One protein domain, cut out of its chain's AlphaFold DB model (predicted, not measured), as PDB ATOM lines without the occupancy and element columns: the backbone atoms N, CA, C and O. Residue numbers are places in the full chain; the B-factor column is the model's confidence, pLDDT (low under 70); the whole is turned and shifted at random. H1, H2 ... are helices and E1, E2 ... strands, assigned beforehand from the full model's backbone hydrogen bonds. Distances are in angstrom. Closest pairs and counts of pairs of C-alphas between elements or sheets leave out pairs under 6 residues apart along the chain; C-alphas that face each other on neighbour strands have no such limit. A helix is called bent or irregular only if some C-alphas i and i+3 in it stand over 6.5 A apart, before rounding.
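What this domain is: This is residues 6 to 130 of the 139 residues of the protein "CHASE domain-containing protein" of Blautia sp. AM28-10 (UniProt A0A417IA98). A long, twisted sheet of five strands has helix H1 packed on one face, and the hairpin E6 and E7 lies partly face to face with the sheet, near its E3 edge. The tip of the E4 and E5 hairpin makes one end of the long axis, and H2 with the link after it makes the other. The printed part has 125 residues, with two named helices and seven named strands in the order E1 E2 H1 E3 E4 E5 H2 E6 E7; its class is mixed, helices and strands. The large sheet runs E2 E1 E5 E4 E3 and is antiparallel throughout, as is the pair E6 and E7. The whole is only just compact, close to loose, with a radius of gyration of the C-alphas of 16.5 A, and elongated, spanning 57 by 33 by 27 A.

Where its parts are: E1, residues 6 to 12, begins at C-alpha 6 (124.239, 132.887, 118.981) and is 20.0 A long. E2 is residues 18 to 20, and H1 is residues 39 to 48, 14.0 A. E3, residues 52 to 58, is 18.0 A. E4, residues 64 to 75, is 35.7 A and ends at C-alpha 75 (112.360, 120.769, 143.911). E5, residues 81 to 93, is 33.6 A and bends by 56 degrees at residue 84. H2, residues 95 to 106, is 16.8 A and irregular: C-alphas 96 and 99 are 8.0 A apart. E6 is residues 112 to 118, 18.3 A; E7, residues 121 to 129, is 21.2 A and ends at C-alpha 129 (144.715, 128.829, 117.783).

How they stand to each other: In the large sheet, E1 and E2 are a hairpin, with N 8 and O 20 2.9 A apart. E1 is the antiparallel neighbour of E5, with N 9 and O 88 at 2.8 A. E3, E4 and E5 form a meander, each strand the antiparallel neighbour of the one before; N 54 and O 67 are 2.9 A apart, N 70 and O 87 2.9 A. H1 is on the sheet, making two layers, at a height over the sheet of 7.8 A; it lies over E4, slantwise to the strands at 36 degrees on the local plane, and the closest C-alphas are those of Arg 46 and Pro 71, 5.7 A. The hairpin E6 and E7 has N 117 and O 123 at 2.9 A. It forms a sandwich, two sheets face to face, with the large sheet; the closest C-alphas of E3 and E6 are those of Gln 54 and Ile 117, 7.2 A. H2 is not on the large sheet and is apart from H1. In H1 every O i to N i+4 pair is within hydrogen-bond range; in H2, 6 of 8.

The domain as a whole: The two C-alphas farthest apart are those of Asn 78 and Ser 108, 57.7 A. The printed part has no cut. The link from E2 to H1, 18 residues, is long, and the other links are tight. Mean pLDDT of the printed part is 94.2, and no printed residue is under 70.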
ATOM      1  N   GLN A   6     124.998 133.245 120.175       95.31
ATOM      2  CA  GLN A   6     124.239 132.887 118.981       95.31
ATOM      3  C   GLN A   6     122.762 132.665 119.279       95.31
ATOM      4  O   GLN A   6     121.904 133.133 118.535       95.31
ATOM      5  N   SER A   7     122.467 131.913 120.337       96.06
ATOM      6  CA  SER A   7     121.092 131.655 120.750       96.06
ATOM      7  C   SER A   7     121.028 131.197 122.195       96.06
ATOM      8  O   SER A   7     121.959 130.547 122.675       96.06
ATOM      9  N   ILE A   8     119.899 131.459 122.838       97.25
ATOM     10  CA  ILE A   8     119.512 130.888 124.127       97.25
ATOM     11  C   ILE A   8     118.320 129.968 123.880       97.25
ATOM     12  O   ILE A   8     117.439 130.306 123.090       97.25
ATOM     13  N   GLN A   9     118.307 128.802 124.520       98.06
ATOM     14  CA  GLN A   9     117.299 127.772 124.297       98.06
ATOM     15  C   GLN A   9     116.808 127.185 125.615       98.06
ATOM     16  O   GLN A   9     117.550 127.116 126.602       98.06
ATOM     17  N   ILE A  10     115.558 126.731 125.599       98.19
ATOM     18  CA  ILE A  10     114.921 126.025 126.706       98.19
ATOM     19  C   ILE A  10     114.439 124.670 126.196       98.19
ATOM     20  O   ILE A  10     113.799 124.586 125.144       98.19
ATOM     21  N   ALA A  11     114.749 123.617 126.950       98.50
ATOM     22  CA  ALA A  11     114.441 122.248 126.569       98.50
ATOM     23  C   ALA A  11     113.769 121.458 127.704       98.50
ATOM     24  O   ALA A  11     114.452 120.653 128.347       98.50
ATOM     25  N   PRO A  12     112.471 121.684 127.981       98.25
ATOM     26  CA  PRO A  12     111.713 120.878 128.933       98.25
ATOM     27  C   PRO A  12     111.742 119.407 128.513       98.25
ATOM     28  O   PRO A  12     111.712 119.109 127.318       98.25
ATOM     29  N   ASP A  13     111.890 118.500 129.477       97.62
ATOM     30  CA  ASP A  13     112.051 117.052 129.254       97.62
ATOM     31  C   ASP A  13     113.214 116.680 128.305       97.62
ATOM     32  O   ASP A  13     113.321 115.556 127.819       97.62
ATOM     33  N   GLY A  14     114.123 117.626 128.050       97.81
ATOM     34  CA  GLY A  14     115.214 117.480 127.094       97.81
ATOM     35  C   GLY A  14     114.843 117.751 125.633       97.81
ATOM     36  O   GLY A  14     115.704 117.609 124.765       97.81
ATOM     37  N   VAL A  15     113.621 118.199 125.335       98.44
ATOM     38  CA  VAL A  15     113.194 118.585 123.981       98.44
ATOM     39  C   VAL A  15     113.223 120.099 123.844       98.44
ATOM     40  O   VAL A  15     112.523 120.804 124.564       98.44
ATOM     41  N   VAL A  16     114.021 120.623 122.911       98.25
ATOM     42  CA  VAL A  16     114.143 122.073 122.704       98.25
ATOM     43  C   VAL A  16     112.834 122.637 122.141       98.25
ATOM     44  O   VAL A  16     112.481 122.379 120.989       98.25
ATOM     45  N   THR A  17     112.130 123.431 122.947       97.50
ATOM     46  CA  THR A  17     110.825 124.026 122.601       97.50
ATOM     47  C   THR A  17     110.964 125.489 122.188       97.50
ATOM     48  O   THR A  17     110.425 125.904 121.157       97.50
ATOM     49  N   GLU A  18     111.777 126.241 122.931       97.81
ATOM     50  CA  GLU A  18     111.992 127.673 122.734       97.81
ATOM     51  C   GLU A  18     113.447 127.974 122.382       97.81
ATOM     52  O   GLU A  18     114.375 127.430 122.985       97.81
ATOM     53  N   ILE A  19     113.644 128.857 121.399       97.31
ATOM     54  CA  ILE A  19     114.957 129.324 120.940       97.31
ATOM     55  C   ILE A  19     114.861 130.813 120.619       97.31
ATOM     56  O   ILE A  19     113.993 131.223 119.849       97.31
ATOM     57  N   TYR A  20     115.787 131.611 121.150       95.62
ATOM     58  CA  TYR A  20     115.891 133.038 120.858       95.62
ATOM     59  C   TYR A  20     117.321 133.445 120.448       95.62
ATOM     60  O   TYR A  20     118.261 133.117 121.176       95.62
ATOM     61  N   PRO A  21     117.503 134.198 119.343       94.00
ATOM     62  CA  PRO A  21     116.494 134.481 118.320       94.00
ATOM     63  C   PRO A  21     116.101 133.196 117.580       94.00
ATOM     64  O   PRO A  21     116.936 132.321 117.360       94.00
ATOM     65  N   GLU A  22     114.828 133.067 117.207       93.12
ATOM     66  CA  GLU A  22     114.357 131.872 116.499       93.12
ATOM     67  C   GLU A  22     114.872 131.841 115.050       93.12
ATOM     68  O   GLU A  22     115.216 130.778 114.525       93.12
ATOM     69  N   ASP A  23     114.947 133.011 114.411       90.94
ATOM     70  CA  ASP A  23     115.419 133.133 113.036       90.94
ATOM     71  C   ASP A  23     116.858 132.613 112.889       90.94
ATOM     72  O   ASP A  23     117.714 132.837 113.745       90.94
ATOM     73  N   GLY A  24     117.098 131.821 111.844       88.25
ATOM     74  CA  GLY A  24     118.352 131.081 111.641       88.25
ATOM     75  C   GLY A  24     118.598 129.888 112.585       88.25
ATOM     76  O   GLY A  24     119.348 128.984 112.221       88.25
ATOM     77  N   ASN A  25     117.931 129.803 113.744       92.69
ATOM     78  CA  ASN A  25     118.207 128.785 114.770       92.69
ATOM     79  C   ASN A  25     117.110 127.706 114.923       92.69
ATOM     80  O   ASN A  25     117.283 126.772 115.705       92.69
ATOM     81  N   LYS A  26     116.011 127.761 114.151       91.69
ATOM     82  CA  LYS A  26     114.886 126.787 114.202       91.69
ATOM     83  C   LYS A  26     115.298 125.318 114.147       91.69
ATOM     84  O   LYS A  26     114.654 124.473 114.756       91.69
ATOM     85  N   ALA A  27     116.376 125.011 113.431       89.94
ATOM     86  CA  ALA A  27     116.885 123.648 113.312       89.94
ATOM     87  C   ALA A  27     117.396 123.058 114.638       89.94
ATOM     88  O   ALA A  27     117.612 121.854 114.712       89.94
ATOM     89  N   GLY A  28     117.595 123.891 115.664       89.75
ATOM     90  CA  GLY A  28     117.936 123.453 117.014       89.75
ATOM     91  C   GLY A  28     116.757 122.895 117.814       89.75
ATOM     92  O   GLY A  28     116.990 122.393 118.907       89.75
ATOM     93  N   LYS A  29     115.511 122.963 117.309       95.00
ATOM     94  CA  LYS A  29     114.327 122.385 117.970       95.00
ATOM     95  C   LYS A  29     114.298 120.864 117.798       95.00
ATOM     96  O   LYS A  29     113.620 120.343 116.917       95.00
ATOM     97  N   ILE A  30     115.094 120.170 118.605       95.56
ATOM     98  CA  ILE A  30     115.283 118.716 118.562       95.56
ATOM     99  C   ILE A  30     115.132 118.091 119.951       95.56
ATOM    100  O   ILE A  30     115.231 118.772 120.973       95.56
ATOM    101  N   ASP A  31     114.933 116.776 119.973       97.88
ATOM    102  CA  ASP A  31     114.998 115.960 121.183       97.88
ATOM    103  C   ASP A  31     116.462 115.649 121.518       97.88
ATOM    104  O   ASP A  31     117.109 114.853 120.842       97.88
ATOM    105  N   LEU A  32     116.999 116.291 122.555       97.62
ATOM    106  CA  LEU A  32     118.405 116.153 122.935       97.62
ATOM    107  C   LEU A  32     118.723 114.813 123.585       97.62
ATOM    108  O   LEU A  32     119.890 114.434 123.590       97.62
ATOM    109  N   ILE A  33     117.729 114.134 124.156       97.75
ATOM    110  CA  ILE A  33     117.898 112.865 124.873       97.75
ATOM    111  C   ILE A  33     118.031 111.721 123.870       97.75
ATOM    112  O   ILE A  33     118.863 110.831 124.052       97.75
ATOM    113  N   HIS A  34     117.256 111.778 122.788       97.69
ATOM    114  CA  HIS A  34     117.216 110.734 121.764       97.69
ATOM    115  C   HIS A  34     118.007 111.077 120.490       97.69
ATOM    116  O   HIS A  34     118.103 110.241 119.588       97.69
ATOM    117  N   ASP A  35     118.600 112.272 120.394       97.12
ATOM    118  CA  ASP A  35     119.447 112.648 119.259       97.12
ATOM    119  C   ASP A  35     120.707 111.774 119.165       97.12
ATOM    120  O   ASP A  35     121.405 111.527 120.149       97.12
ATOM    121  N   LYS A  36     121.057 111.361 117.945       95.75
ATOM    122  CA  LYS A  36     122.200 110.470 117.694       95.75
ATOM    123  C   LYS A  36     123.542 111.086 118.105       95.75
ATOM    124  O   LYS A  36     124.431 110.366 118.549       95.75
ATOM    125  N   GLU A  37     123.707 112.395 117.935       92.44
ATOM    126  CA  GLU A  37     124.976 113.088 118.194       92.44
ATOM    127  C   GLU A  37     125.019 113.705 119.597       92.44
ATOM    128  O   GLU A  37     126.081 113.818 120.208       92.44
ATOM    129  N   ARG A  38     123.866 114.139 120.114       94.56
ATOM    130  CA  ARG A  38     123.741 114.924 121.355       94.56
ATOM    131  C   ARG A  38     123.198 114.104 122.524       94.56
ATOM    132  O   ARG A  38     123.393 114.520 123.666       94.56
ATOM    133  N   GLY A  39     122.602 112.940 122.261       97.00
ATOM    134  CA  GLY A  39     121.982 112.052 123.249       97.00
ATOM    135  C   GLY A  39     122.914 111.703 124.392       97.00
ATOM    136  O   GLY A  39     122.629 112.000 125.547       97.00
ATOM    137  N   LYS A  40     124.091 111.153 124.075       97.12
ATOM    138  CA  LYS A  40     125.035 110.686 125.100       97.12
ATOM    139  C   LYS A  40     125.455 111.799 126.069       97.12
ATOM    140  O   LYS A  40     125.427 111.592 127.278       97.12
ATOM    141  N   ILE A  41     125.819 112.977 125.555       96.56
ATOM    142  CA  ILE A  41     126.267 114.103 126.392       96.56
ATOM    143  C   ILE A  41     125.120 114.759 127.160       96.56
ATOM    144  O   ILE A  41     125.315 115.161 128.304       96.56
ATOM    145  N   SER A  42     123.918 114.799 126.583       97.88
ATOM    146  CA  SER A  42     122.733 115.351 127.248       97.88
ATOM    147  C   SER A  42     122.239 114.423 128.360       97.88
ATOM    148  O   SER A  42     121.990 114.885 129.469       97.88
ATOM    149  N   CYS A  43     122.185 113.110 128.116       98.00
ATOM    150  CA  CYS A  43     121.898 112.121 129.156       98.00
ATOM    151  C   CYS A  43     122.933 112.191 130.277       98.00
ATOM    152  O   CYS A  43     122.552 112.248 131.435       98.00
ATOM    153  N   TYR A  44     124.225 112.296 129.957       97.62
ATOM    154  CA  TYR A  44     125.251 112.451 130.988       97.62
ATOM    155  C   TYR A  44     125.047 113.711 131.838       97.62
ATOM    156  O   TYR A  44     125.134 113.629 133.060       97.62
ATOM    157  N   ALA A  45     124.733 114.854 131.216       97.88
ATOM    158  CA  ALA A  45     124.423 116.090 131.933       97.88
ATOM    159  C   ALA A  45     123.248 115.900 132.909       97.88
ATOM    160  O   ALA A  45     123.353 116.266 134.075       97.88
ATOM    161  N   ARG A  46     122.156 115.276 132.445       97.88
ATOM    162  CA  ARG A  46     120.963 114.961 133.249       97.88
ATOM    163  C   ARG A  46     121.236 113.938 134.354       97.88
ATOM    164  O   ARG A  46     120.673 114.028 135.438       97.88
ATOM    165  N   ASP A  47     122.039 112.926 134.084       97.44
ATOM    166  CA  ASP A  47     122.214 111.820 135.024       97.44
ATOM    167  C   ASP A  47     123.223 112.176 136.126       97.44
ATOM    168  O   ASP A  47     123.193 111.578 137.198       97.44
ATOM    169  N   ASN A  48     124.084 113.173 135.886       96.69
ATOM    170  CA  ASN A  48     125.143 113.580 136.815       96.69
ATOM    171  C   ASN A  48     124.970 115.000 137.384       96.69
ATOM    172  O   ASN A  48     125.805 115.411 138.182       96.69
ATOM    173  N   ASP A  49     123.924 115.743 137.002       96.56
ATOM    174  CA  ASP A  49     123.705 117.147 137.402       96.56
ATOM    175  C   ASP A  49     124.937 118.033 137.127       96.56
ATOM    176  O   ASP A  49     125.440 118.753 137.989       96.56
ATOM    177  N   VAL A  50     125.468 117.938 135.902       96.44
ATOM    178  CA  VAL A  50     126.654 118.694 135.475       96.44
ATOM    179  C   VAL A  50     126.404 119.485 134.200       96.44
ATOM    180  O   VAL A  50     125.748 119.027 133.262       96.44
ATOM    181  N   ILE A  51     127.007 120.670 134.141       97.12
ATOM    182  CA  ILE A  51     127.060 121.468 132.919       97.12
ATOM    183  C   ILE A  51     127.954 120.752 131.909       97.12
ATOM    184  O   ILE A  51     129.067 120.333 132.227       97.12
ATOM    185  N   THR A  52     127.485 120.643 130.669       96.62
ATOM    186  CA  THR A  52     128.262 120.047 129.576       96.62
ATOM    187  C   THR A  52     128.478 121.031 128.438       96.62
ATOM    188  O   THR A  52     127.648 121.903 128.174       96.62
ATOM    189  N   MET A  53     129.608 120.878 127.747       95.12
ATOM    190  CA  MET A  53     129.974 121.677 126.580       95.12
ATOM    191  C   MET A  53     130.194 120.764 125.379       95.12
ATOM    192  O   MET A  53     130.970 119.814 125.465       95.12
ATOM    193  N   GLN A  54     129.571 121.072 124.245       94.69
ATOM    194  CA  GLN A  54     129.730 120.333 122.991       94.69
ATOM    195  C   GLN A  54     130.111 121.276 121.852       94.69
ATOM    196  O   GLN A  54     129.522 122.348 121.733       94.69
ATOM    197  N   GLY A  55     131.030 120.848 120.993       93.38
ATOM    198  CA  GLY A  55     131.580 121.640 119.894       93.38
ATOM    199  C   GLY A  55     133.079 121.889 120.080       93.38
ATOM    200  O   GLY A  55     133.601 121.530 121.127       93.38
ATOM    201  N   PRO A  56     133.745 122.559 119.130       94.56
ATOM    202  CA  PRO A  56     133.131 123.410 118.116       94.56
ATOM    203  C   PRO A  56     132.378 122.626 117.034       94.56
ATOM    204  O   PRO A  56     132.798 121.561 116.599       94.56
ATOM    205  N   PHE A  57     131.247 123.160 116.581       93.75
ATOM    206  CA  PHE A  57     130.524 122.650 115.413       93.75
ATOM    207  C   PHE A  57     130.094 123.794 114.500       93.75
ATOM    208  O   PHE A  57     129.890 124.922 114.954       93.75
ATOM    209  N   SER A  58     129.931 123.500 113.210       93.44
ATOM    210  CA  SER A  58     129.489 124.486 112.224       93.44
ATOM    211  C   SER A  58     128.064 124.952 112.504       93.44
ATOM    212  O   SER A  58     127.137 124.149 112.656       93.44
ATOM    213  N   LEU A  59     127.881 126.267 112.537       91.69
ATOM    214  CA  LEU A  59     126.581 126.911 112.653       91.69
ATOM    215  C   LEU A  59     125.944 127.069 111.265       91.69
ATOM    216  O   LEU A  59     126.637 127.320 110.281       91.69
ATOM    217  N   LYS A  60     124.613 126.957 111.164       87.12
ATOM    218  CA  LYS A  60     123.910 127.040 109.864       87.12
ATOM    219  C   LYS A  60     124.055 128.401 109.185       87.12
ATOM    220  O   LYS A  60     124.159 128.479 107.969       87.12
ATOM    221  N   GLN A  61     124.071 129.453 109.987       83.75
ATOM    222  CA  GLN A  61     124.276 130.845 109.592       83.75
ATOM    223  C   GLN A  61     125.750 131.191 109.312       83.75
ATOM    224  O   GLN A  61     126.052 132.341 109.008       83.75
ATOM    225  N   GLY A  62     126.660 130.213 109.399       88.75
ATOM    226  CA  GLY A  62     128.099 130.407 109.249       88.75
ATOM    227  C   GLY A  62     128.829 130.569 110.583       88.75
ATOM    228  O   GLY A  62     128.232 130.893 111.610       88.75
ATOM    229  N   GLY A  63     130.138 130.315 110.551       91.19
ATOM    230  CA  GLY A  63     130.990 130.267 111.740       91.19
ATOM    231  C   GLY A  63     130.859 128.960 112.525       91.19
ATOM    232  O   GLY A  63     130.208 128.002 112.089       91.19
ATOM    233  N   THR A  64     131.489 128.920 113.694       94.50
ATOM    234  CA  THR A  64     131.464 127.775 114.606       94.50
ATOM    235  C   THR A  64     130.903 128.175 115.962       94.50
ATOM    236  O   THR A  64     130.943 129.334 116.378       94.50
ATOM    237  N   GLY A  65     130.320 127.201 116.654       95.50
ATOM    238  CA  GLY A  65     129.740 127.420 117.964       95.50
ATOM    239  C   GLY A  65     129.964 126.267 118.920       95.50
ATOM    240  O   GLY A  65     130.233 125.135 118.519       95.50
ATOM    241  N   ILE A  66     129.825 126.585 120.200       96.50
ATOM    242  CA  ILE A  66     129.817 125.633 121.302       96.50
ATOM    243  C   ILE A  66     128.452 125.707 121.976       96.50
ATOM    244  O   ILE A  66     127.977 126.787 122.331       96.50
ATOM    245  N   ALA A  67     127.825 124.550 122.161       96.75
ATOM    246  CA  ALA A  67     126.626 124.402 122.966       96.75
ATOM    247  C   ALA A  67     127.015 124.162 124.423       96.75
ATOM    248  O   ALA A  67     127.649 123.152 124.731       96.75
ATOM    249  N   VAL A  68     126.592 125.055 125.311       97.31
ATOM    250  CA  VAL A  68     126.672 124.883 126.764       97.31
ATOM    251  C   VAL A  68     125.292 124.481 127.260       97.31
ATOM    252  O   VAL A  68     124.333 125.221 127.048       97.31
ATOM    253  N   ARG A  69     125.177 123.311 127.890       97.75
ATOM    254  CA  ARG A  69     123.912 122.770 128.403       97.75
ATOM    255  C   ARG A  69     123.975 122.665 129.913       97.75
ATOM    256  O   ARG A  69     124.822 121.952 130.444       97.75
ATOM    257  N   ASN A  70     123.058 123.351 130.574       98.44
ATOM    258  CA  ASN A  70     122.883 123.306 132.014       98.44
ATOM    259  C   ASN A  70     121.590 122.537 132.342       98.44
ATOM    260  O   ASN A  70     120.513 122.994 131.931       98.44
ATOM    261  N   PRO A  71     121.666 121.375 133.018       98.38
ATOM    262  CA  PRO A  71     120.477 120.666 133.469       98.38
ATOM    263  C   PRO A  71     119.778 121.471 134.570       98.38
ATOM    264  O   PRO A  71     120.409 122.104 135.413       98.38
ATOM    265  N   VAL A  72     118.450 121.485 134.545       98.25
ATOM    266  CA  VAL A  72     117.618 122.200 135.514       98.25
ATOM    267  C   VAL A  72     116.703 121.195 136.189       98.25
ATOM    268  O   VAL A  72     116.065 120.373 135.530       98.25
ATOM    269  N   TYR A  73     116.623 121.292 137.513       97.69
ATOM    270  CA  TYR A  73     115.787 120.436 138.343       97.69
ATOM    271  C   TYR A  73     114.859 121.299 139.180       97.69
ATOM    272  O   TYR A  73     115.273 122.336 139.700       97.69
ATOM    273  N   VAL A  74     113.623 120.846 139.328       95.62
ATOM    274  CA  VAL A  74     112.622 121.475 140.186       95.62
ATOM    275  C   VAL A  74     112.521 120.667 141.470       95.62
ATOM    276  O   VAL A  74     112.418 119.441 141.439       95.62
ATOM    277  N   GLU A  75     112.568 121.366 142.599       95.00
ATOM    278  CA  GLU A  75     112.360 120.769 143.911       95.00
ATOM    279  C   GLU A  75     110.863 120.578 144.167       95.00
ATOM    280  O   GLU A  75     110.056 121.505 144.054       95.00
ATOM    281  N   GLN A  76     110.490 119.347 144.488       93.19
ATOM    282  CA  GLN A  76     109.135 118.966 144.855       93.19
ATOM    283  C   GLN A  76     108.884 119.227 146.345       93.19
ATOM    284  O   GLN A  76     109.803 119.368 147.148       93.19
ATOM    285  N   LYS A  77     107.612 119.218 146.762       92.12
ATOM    286  CA  LYS A  77     107.228 119.445 148.174       92.12
ATOM    287  C   LYS A  77     107.833 118.438 149.165       92.12
ATOM    288  O   LYS A  77     107.886 118.726 150.354       92.12
ATOM    289  N   ASN A  78     108.227 117.256 148.693       92.12
ATOM    290  CA  ASN A  78     108.870 116.202 149.483       92.12
ATOM    291  C   ASN A  78     110.411 116.337 149.535       92.12
ATOM    292  O   ASN A  78     111.053 115.469 150.120       92.12
ATOM    293  N   GLY A  79     110.996 117.381 148.930       90.44
ATOM    294  CA  GLY A  79     112.447 117.596 148.836       90.44
ATOM    295  C   GLY A  79     113.135 116.829 147.698       90.44
ATOM    296  O   GLY A  79     114.352 116.903 147.548       90.44
ATOM    297  N   GLU A  80     112.385 116.082 146.885       93.06
ATOM    298  CA  GLU A  80     112.922 115.384 145.716       93.06
ATOM    299  C   GLU A  80     113.194 116.370 144.571       93.06
ATOM    300  O   GLU A  80     112.364 117.229 144.265       93.06
ATOM    301  N   ARG A  81     114.349 116.242 143.909       94.75
ATOM    302  CA  ARG A  81     114.688 117.030 142.716       94.75
ATOM    303  C   ARG A  81     114.317 116.245 141.465       94.75
ATOM    304  O   ARG A  81     114.950 115.243 141.148       94.75
ATOM    305  N   THR A  82     113.323 116.725 140.728       96.00
ATOM    306  CA  THR A  82     112.931 116.148 139.437       96.00
ATOM    307  C   THR A  82     113.590 116.927 138.309       96.00
ATOM    308  O   THR A  82     113.549 118.158 138.304       96.00
ATOM    309  N   PHE A  83     114.181 116.226 137.341       97.62
ATOM    310  CA  PHE A  83     114.687 116.860 136.127       97.62
ATOM    311  C   PHE A  83     113.544 117.558 135.387       97.62
ATOM    312  O   PHE A  83     112.543 116.928 135.062       97.62
ATOM    313  N   TRP A  84     113.696 118.855 135.139       98.12
ATOM    314  CA  TRP A  84     112.736 119.647 134.371       98.12
ATOM    315  C   TRP A  84     113.137 119.760 132.904       98.12
ATOM    316  O   TRP A  84     112.279 119.787 132.029       98.12
ATOM    317  N   GLY A  85     114.436 119.846 132.620       98.50
ATOM    318  CA  GLY A  85     114.921 120.100 131.271       98.50
ATOM    319  C   GLY A  85     116.306 120.728 131.250       98.50
ATOM    320  O   GLY A  85     117.024 120.723 132.248       98.50
ATOM    321  N   PHE A  86     116.668 121.323 130.117       98.75
ATOM    322  CA  PHE A  86     117.906 122.089 129.983       98.75
ATOM    323  C   PHE A  86     117.648 123.570 129.737       98.75
ATOM    324  O   PHE A  86     116.704 123.961 129.046       98.75
ATOM    325  N   THR A  87     118.577 124.383 130.230       98.44
ATOM    326  CA  THR A  87     118.858 125.712 129.683       98.44
ATOM    327  C   THR A  87     120.131 125.625 128.856       98.44
ATOM    328  O   THR A  87     121.082 124.933 129.229       98.44
ATOM    329  N   ILE A  88     120.131 126.259 127.686       98.50
ATOM    330  CA  ILE A  88     121.193 126.073 126.697       98.50
ATOM    331  C   ILE A  88     121.604 127.421 126.138       98.50
ATOM    332  O   ILE A  88     120.757 128.239 125.783       98.50
ATOM    333  N   VAL A  89     122.909 127.626 126.006       97.38
ATOM    334  CA  VAL A  89     123.468 128.766 125.283       97.38
ATOM    335  C   VAL A  89     124.365 128.238 124.177       97.38
ATOM    336  O   VAL A  89     125.219 127.385 124.410       97.38
ATOM    337  N   ILE A  90     124.169 128.752 122.966       97.00
ATOM    338  CA  ILE A  90     125.102 128.558 121.860       97.00
ATOM    339  C   ILE A  90     125.993 129.791 121.798       97.00
ATOM    340  O   ILE A  90     125.499 130.905 121.616       97.00
ATOM    341  N   ILE A  91     127.293 129.591 121.965       96.12
ATOM    342  CA  ILE A  91     128.311 130.643 121.972       96.12
ATOM    343  C   ILE A  91     129.122 130.526 120.686       96.12
ATOM    344  O   ILE A  91     129.552 129.426 120.346       96.12
ATOM    345  N   ARG A  92     129.335 131.638 119.979       95.50
ATOM    346  CA  ARG A  92     130.239 131.696 118.829       95.50
ATOM    347  C   ARG A  92     131.684 131.676 119.299       95.50
ATOM    348  O   ARG A  92     132.073 132.430 120.192       95.50
ATOM    349  N   VAL A  93     132.463 130.809 118.673       94.62
ATOM    350  CA  VAL A  93     133.910 130.738 118.856       94.62
ATOM    351  C   VAL A  93     134.582 131.017 117.510       94.62
ATOM    352  O   VAL A  93     134.054 130.600 116.484       94.62
ATOM    353  N   PRO A  94     135.711 131.740 117.485       92.00
ATOM    354  CA  PRO A  94     136.442 132.275 118.635       92.00
ATOM    355  C   PRO A  94     135.907 133.612 119.179       92.00
ATOM    356  O   PRO A  94     136.500 134.124 120.120       92.00
ATOM    357  N   ASP A  95     134.810 134.160 118.641       92.94
ATOM    358  CA  ASP A  95     134.305 135.517 118.929       92.94
ATOM    359  C   ASP A  95     134.260 135.889 120.421       92.94
ATOM    360  O   ASP A  95     134.657 136.990 120.795       92.94
ATOM    361  N   ILE A  96     133.821 134.973 121.295       93.31
ATOM    362  CA  ILE A  96     133.768 135.215 122.751       93.31
ATOM    363  C   ILE A  96     135.141 135.522 123.378       93.31
ATOM    364  O   ILE A  96     135.217 136.132 124.441       93.31
ATOM    365  N   PHE A  97     136.229 135.109 122.731       91.75
ATOM    366  CA  PHE A  97     137.600 135.286 123.200       91.75
ATOM    367  C   PHE A  97     138.337 136.418 122.480       91.75
ATOM    368  O   PHE A  97     139.538 136.565 122.695       91.75
ATOM    369  N   ALA A  98     137.661 137.199 121.629       90.75
ATOM    370  CA  ALA A  98     138.306 138.166 120.740       90.75
ATOM    371  C   ALA A  98     139.233 139.147 121.477       90.75
ATOM    372  O   ALA A  98     140.372 139.332 121.055       90.75
ATOM    373  N   ASP A  99     138.799 139.709 122.609       91.19
ATOM    374  CA  ASP A  99     139.606 140.663 123.384       91.19
ATOM    375  C   ASP A  99     140.848 140.009 124.011       91.19
ATOM    376  O   ASP A  99     141.950 140.569 123.985       91.19
ATOM    377  N   SER A 100     140.690 138.791 124.541       91.25
ATOM    378  CA  SER A 100     141.792 138.014 125.118       91.25
ATOM    379  C   SER A 100     142.802 137.612 124.049       91.25
ATOM    380  O   SER A 100     144.003 137.788 124.240       91.25
ATOM    381  N   ILE A 101     142.316 137.123 122.906       91.38
ATOM    382  CA  ILE A 101     143.135 136.762 121.746       91.38
ATOM    383  C   ILE A 101     143.899 137.983 121.247       91.38
ATOM    384  O   ILE A 101     145.113 137.912 121.093       91.38
ATOM    385  N   LYS A 102     143.215 139.120 121.065       90.81
ATOM    386  CA  LYS A 102     143.855 140.360 120.626       90.81
ATOM    387  C   LYS A 102     144.988 140.753 121.570       90.81
ATOM    388  O   LYS A 102     146.068 141.093 121.106       90.81
ATOM    389  N   SER A 103     144.758 140.670 122.877       93.00
ATOM    390  CA  SER A 103     145.782 140.990 123.872       93.00
ATOM    391  C   SER A 103     146.996 140.063 123.750       93.00
ATOM    392  O   SER A 103     148.123 140.542 123.737       93.00
ATOM    393  N   LEU A 104     146.785 138.749 123.603       91.38
ATOM    394  CA  LEU A 104     147.874 137.784 123.394       91.38
ATOM    395  C   LEU A 104     148.671 138.104 122.126       91.38
ATOM    396  O   LEU A 104     149.899 138.147 122.171       91.38
ATOM    397  N   THR A 105     147.979 138.400 121.026       87.94
ATOM    398  CA  THR A 105     148.608 138.794 119.763       87.94
ATOM    399  C   THR A 105     149.379 140.111 119.883       87.94
ATOM    400  O   THR A 105     150.488 140.201 119.368       87.94
ATOM    401  N   ASP A 106     148.847 141.117 120.587       92.88
ATOM    402  CA  ASP A 106     149.529 142.400 120.817       92.88
ATOM    403  C   ASP A 106     150.846 142.216 121.608       92.88
ATOM    404  O   ASP A 106     151.791 142.986 121.429       92.88
ATOM    405  N   PHE A 107     150.929 141.184 122.455       92.19
ATOM    406  CA  PHE A 107     152.148 140.782 123.169       92.19
ATOM    407  C   PHE A 107     153.029 139.789 122.392       92.19
ATOM    408  O   PHE A 107     154.038 139.330 122.927       92.19
ATOM    409  N   SER A 108     152.679 139.465 121.144       89.62
ATOM    410  CA  SER A 108     153.366 138.471 120.309       89.62
ATOM    411  C   SER A 108     153.403 137.065 120.925       89.62
ATOM    412  O   SER A 108     154.367 136.324 120.724       89.62
ATOM    413  N   TYR A 109     152.372 136.692 121.691       89.62
ATOM    414  CA  TYR A 109     152.198 135.324 122.172       89.62
ATOM    415  C   TYR A 109     151.420 134.482 121.168       89.62
ATOM    416  O   TYR A 109     150.323 134.850 120.742       89.62
ATOM    417  N   GLU A 110     151.956 133.297 120.887       89.81
ATOM    418  CA  GLU A 110     151.206 132.241 120.223       89.81
ATOM    419  C   GLU A 110     150.328 131.492 121.220       89.81
ATOM    420  O   GLU A 110     150.684 131.333 122.392       89.81
ATOM    421  N   TYR A 111     149.161 131.039 120.766       89.06
ATOM    422  CA  TYR A 111     148.197 130.383 121.639       89.06
ATOM    423  C   TYR A 111     147.446 129.256 120.937       89.06
ATOM    424  O   TYR A 111     147.244 129.256 119.723       89.06
ATOM    425  N   LYS A 112     146.949 128.320 121.746       91.31
ATOM    426  CA  LYS A 112     145.996 127.291 121.334       91.31
ATOM    427  C   LYS A 112     144.936 127.121 122.414       91.31
ATOM    428  O   LYS A 112     145.242 126.804 123.560       91.31
ATOM    429  N   LEU A 113     143.678 127.310 122.038       91.25
ATOM    430  CA  LEU A 113     142.509 127.034 122.862       91.25
ATOM    431  C   LEU A 113     142.026 125.624 122.545       91.25
ATOM    432  O   LEU A 113     141.702 125.315 121.401       91.25
ATOM    433  N   SER A 114     141.977 124.767 123.558       92.06
ATOM    434  CA  SER A 114     141.484 123.395 123.432       92.06
ATOM    435  C   SER A 114     140.499 123.079 124.550       92.06
ATOM    436  O   SER A 114     140.558 123.682 125.624       92.06
ATOM    437  N   LYS A 115     139.608 122.119 124.315       90.88
ATOM    438  CA  LYS A 115     138.708 121.571 125.340       90.88
ATOM    439  C   LYS A 115     138.645 120.055 125.253       90.88
ATOM    440  O   LYS A 115     138.890 119.496 124.189       90.88
ATOM    441  N   SER A 116     138.268 119.407 126.351       91.94
ATOM    442  CA  SER A 116     137.942 117.982 126.332       91.94
ATOM    443  C   SER A 116     136.730 117.721 125.440       91.94
ATOM    444  O   SER A 116     135.743 118.463 125.498       91.94
ATOM    445  N   ILE A 117     136.779 116.666 124.628       90.38
ATOM    446  CA  ILE A 117     135.695 116.307 123.698       90.38
ATOM    447  C   ILE A 117     134.399 116.028 124.473       90.38
ATOM    448  O   ILE A 117     133.316 116.488 124.095       90.38
ATOM    449  N   ALA A 118     134.505 115.327 125.606       90.81
ATOM    450  CA  ALA A 118     133.387 115.012 126.484       90.81
ATOM    451  C   ALA A 118     133.832 114.921 127.956       90.81
ATOM    452  O   ALA A 118     135.009 114.715 128.226       90.81
ATOM    453  N   PRO A 119     132.907 115.001 128.930       90.94
ATOM    454  CA  PRO A 119     133.244 114.875 130.354       90.94
ATOM    455  C   PRO A 119     133.910 113.548 130.757       90.94
ATOM    456  O   PRO A 119     134.577 113.482 131.779       90.94
ATOM    457  N   TRP A 120     133.701 112.488 129.974       91.12
ATOM    458  CA  TRP A 120     134.271 111.154 130.192       91.12
ATOM    459  C   TRP A 120     135.456 110.852 129.261       91.12
ATOM    460  O   TRP A 120     135.880 109.700 129.182       91.12
ATOM    461  N   ASP A 121     135.923 111.836 128.490       89.44
ATOM    462  CA  ASP A 121     136.984 111.679 127.497       89.44
ATOM    463  C   ASP A 121     138.077 112.726 127.738       89.44
ATOM    464  O   ASP A 121     137.833 113.930 127.652       89.44
ATOM    465  N   GLU A 122     139.285 112.260 128.048       88.69
ATOM    466  CA  GLU A 122     140.453 113.115 128.284       88.69
ATOM    467  C   GLU A 122     141.094 113.614 126.980       88.69
ATOM    468  O   GLU A 122     142.042 114.399 127.011       88.69
ATOM    469  N   THR A 123     140.588 113.186 125.823       92.56
ATOM    470  CA  THR A 123     141.034 113.686 124.525       92.56
ATOM    471  C   THR A 123     140.610 115.139 124.355       92.56
ATOM    472  O   THR A 123     139.461 115.510 124.609       92.56
ATOM    473  N   TYR A 124     141.541 115.960 123.875       91.06
ATOM    474  CA  TYR A 124     141.305 117.368 123.584       91.06
ATOM    475  C   TYR A 124     141.055 117.587 122.095       91.06
ATOM    476  O   TYR A 124     141.735 117.013 121.245       91.06
ATOM    477  N   GLU A 125     140.119 118.476 121.790       91.88
ATOM    478  CA  GLU A 125     139.947 119.057 120.462       91.88
ATOM    479  C   GLU A 125     140.313 120.541 120.483       91.88
ATOM    480  O   GLU A 125     140.129 121.242 121.486       91.88
ATOM    481  N   GLU A 126     140.860 121.015 119.368       92.00
ATOM    482  CA  GLU A 126     141.208 122.417 119.199       92.00
ATOM    483  C   GLU A 126     139.955 123.240 118.899       92.00
ATOM    484  O   GLU A 126     139.186 122.934 117.990       92.00
ATOM    485  N   VAL A 127     139.761 124.304 119.673       92.19
ATOM    486  CA  VAL A 127     138.703 125.294 119.460       92.19
ATOM    487  C   VAL A 127     139.174 126.354 118.475       92.19
ATOM    488  O   VAL A 127     138.451 126.698 117.541       92.19
ATOM    489  N   TYR A 128     140.365 126.899 118.724       90.75
ATOM    490  CA  TYR A 128     140.998 127.934 117.914       90.75
ATOM    491  C   TYR A 128     142.458 128.104 118.340       90.75
ATOM    492  O   TYR A 128     142.787 127.866 119.501       90.75
ATOM    493  N   GLY A 129     143.316 128.593 117.459       89.44
ATOM    494  CA  GLY A 129     144.715 128.829 117.783       89.44
ATOM    495  C   GLY A 129     145.401 129.711 116.755       89.44
ATOM    496  O   GLY A 129     144.843 130.014 115.697       89.44
ATOM    497  N   SER A 130     146.615 130.122 117.087       86.94
ATOM    498  CA  SER A 130     147.548 130.713 116.142       86.94
ATOM    499  C   SER A 130     147.846 129.753 114.989       86.94
ATOM    500  O   SER A 130     147.886 128.538 115.162       86.94
TER     501      SER A 130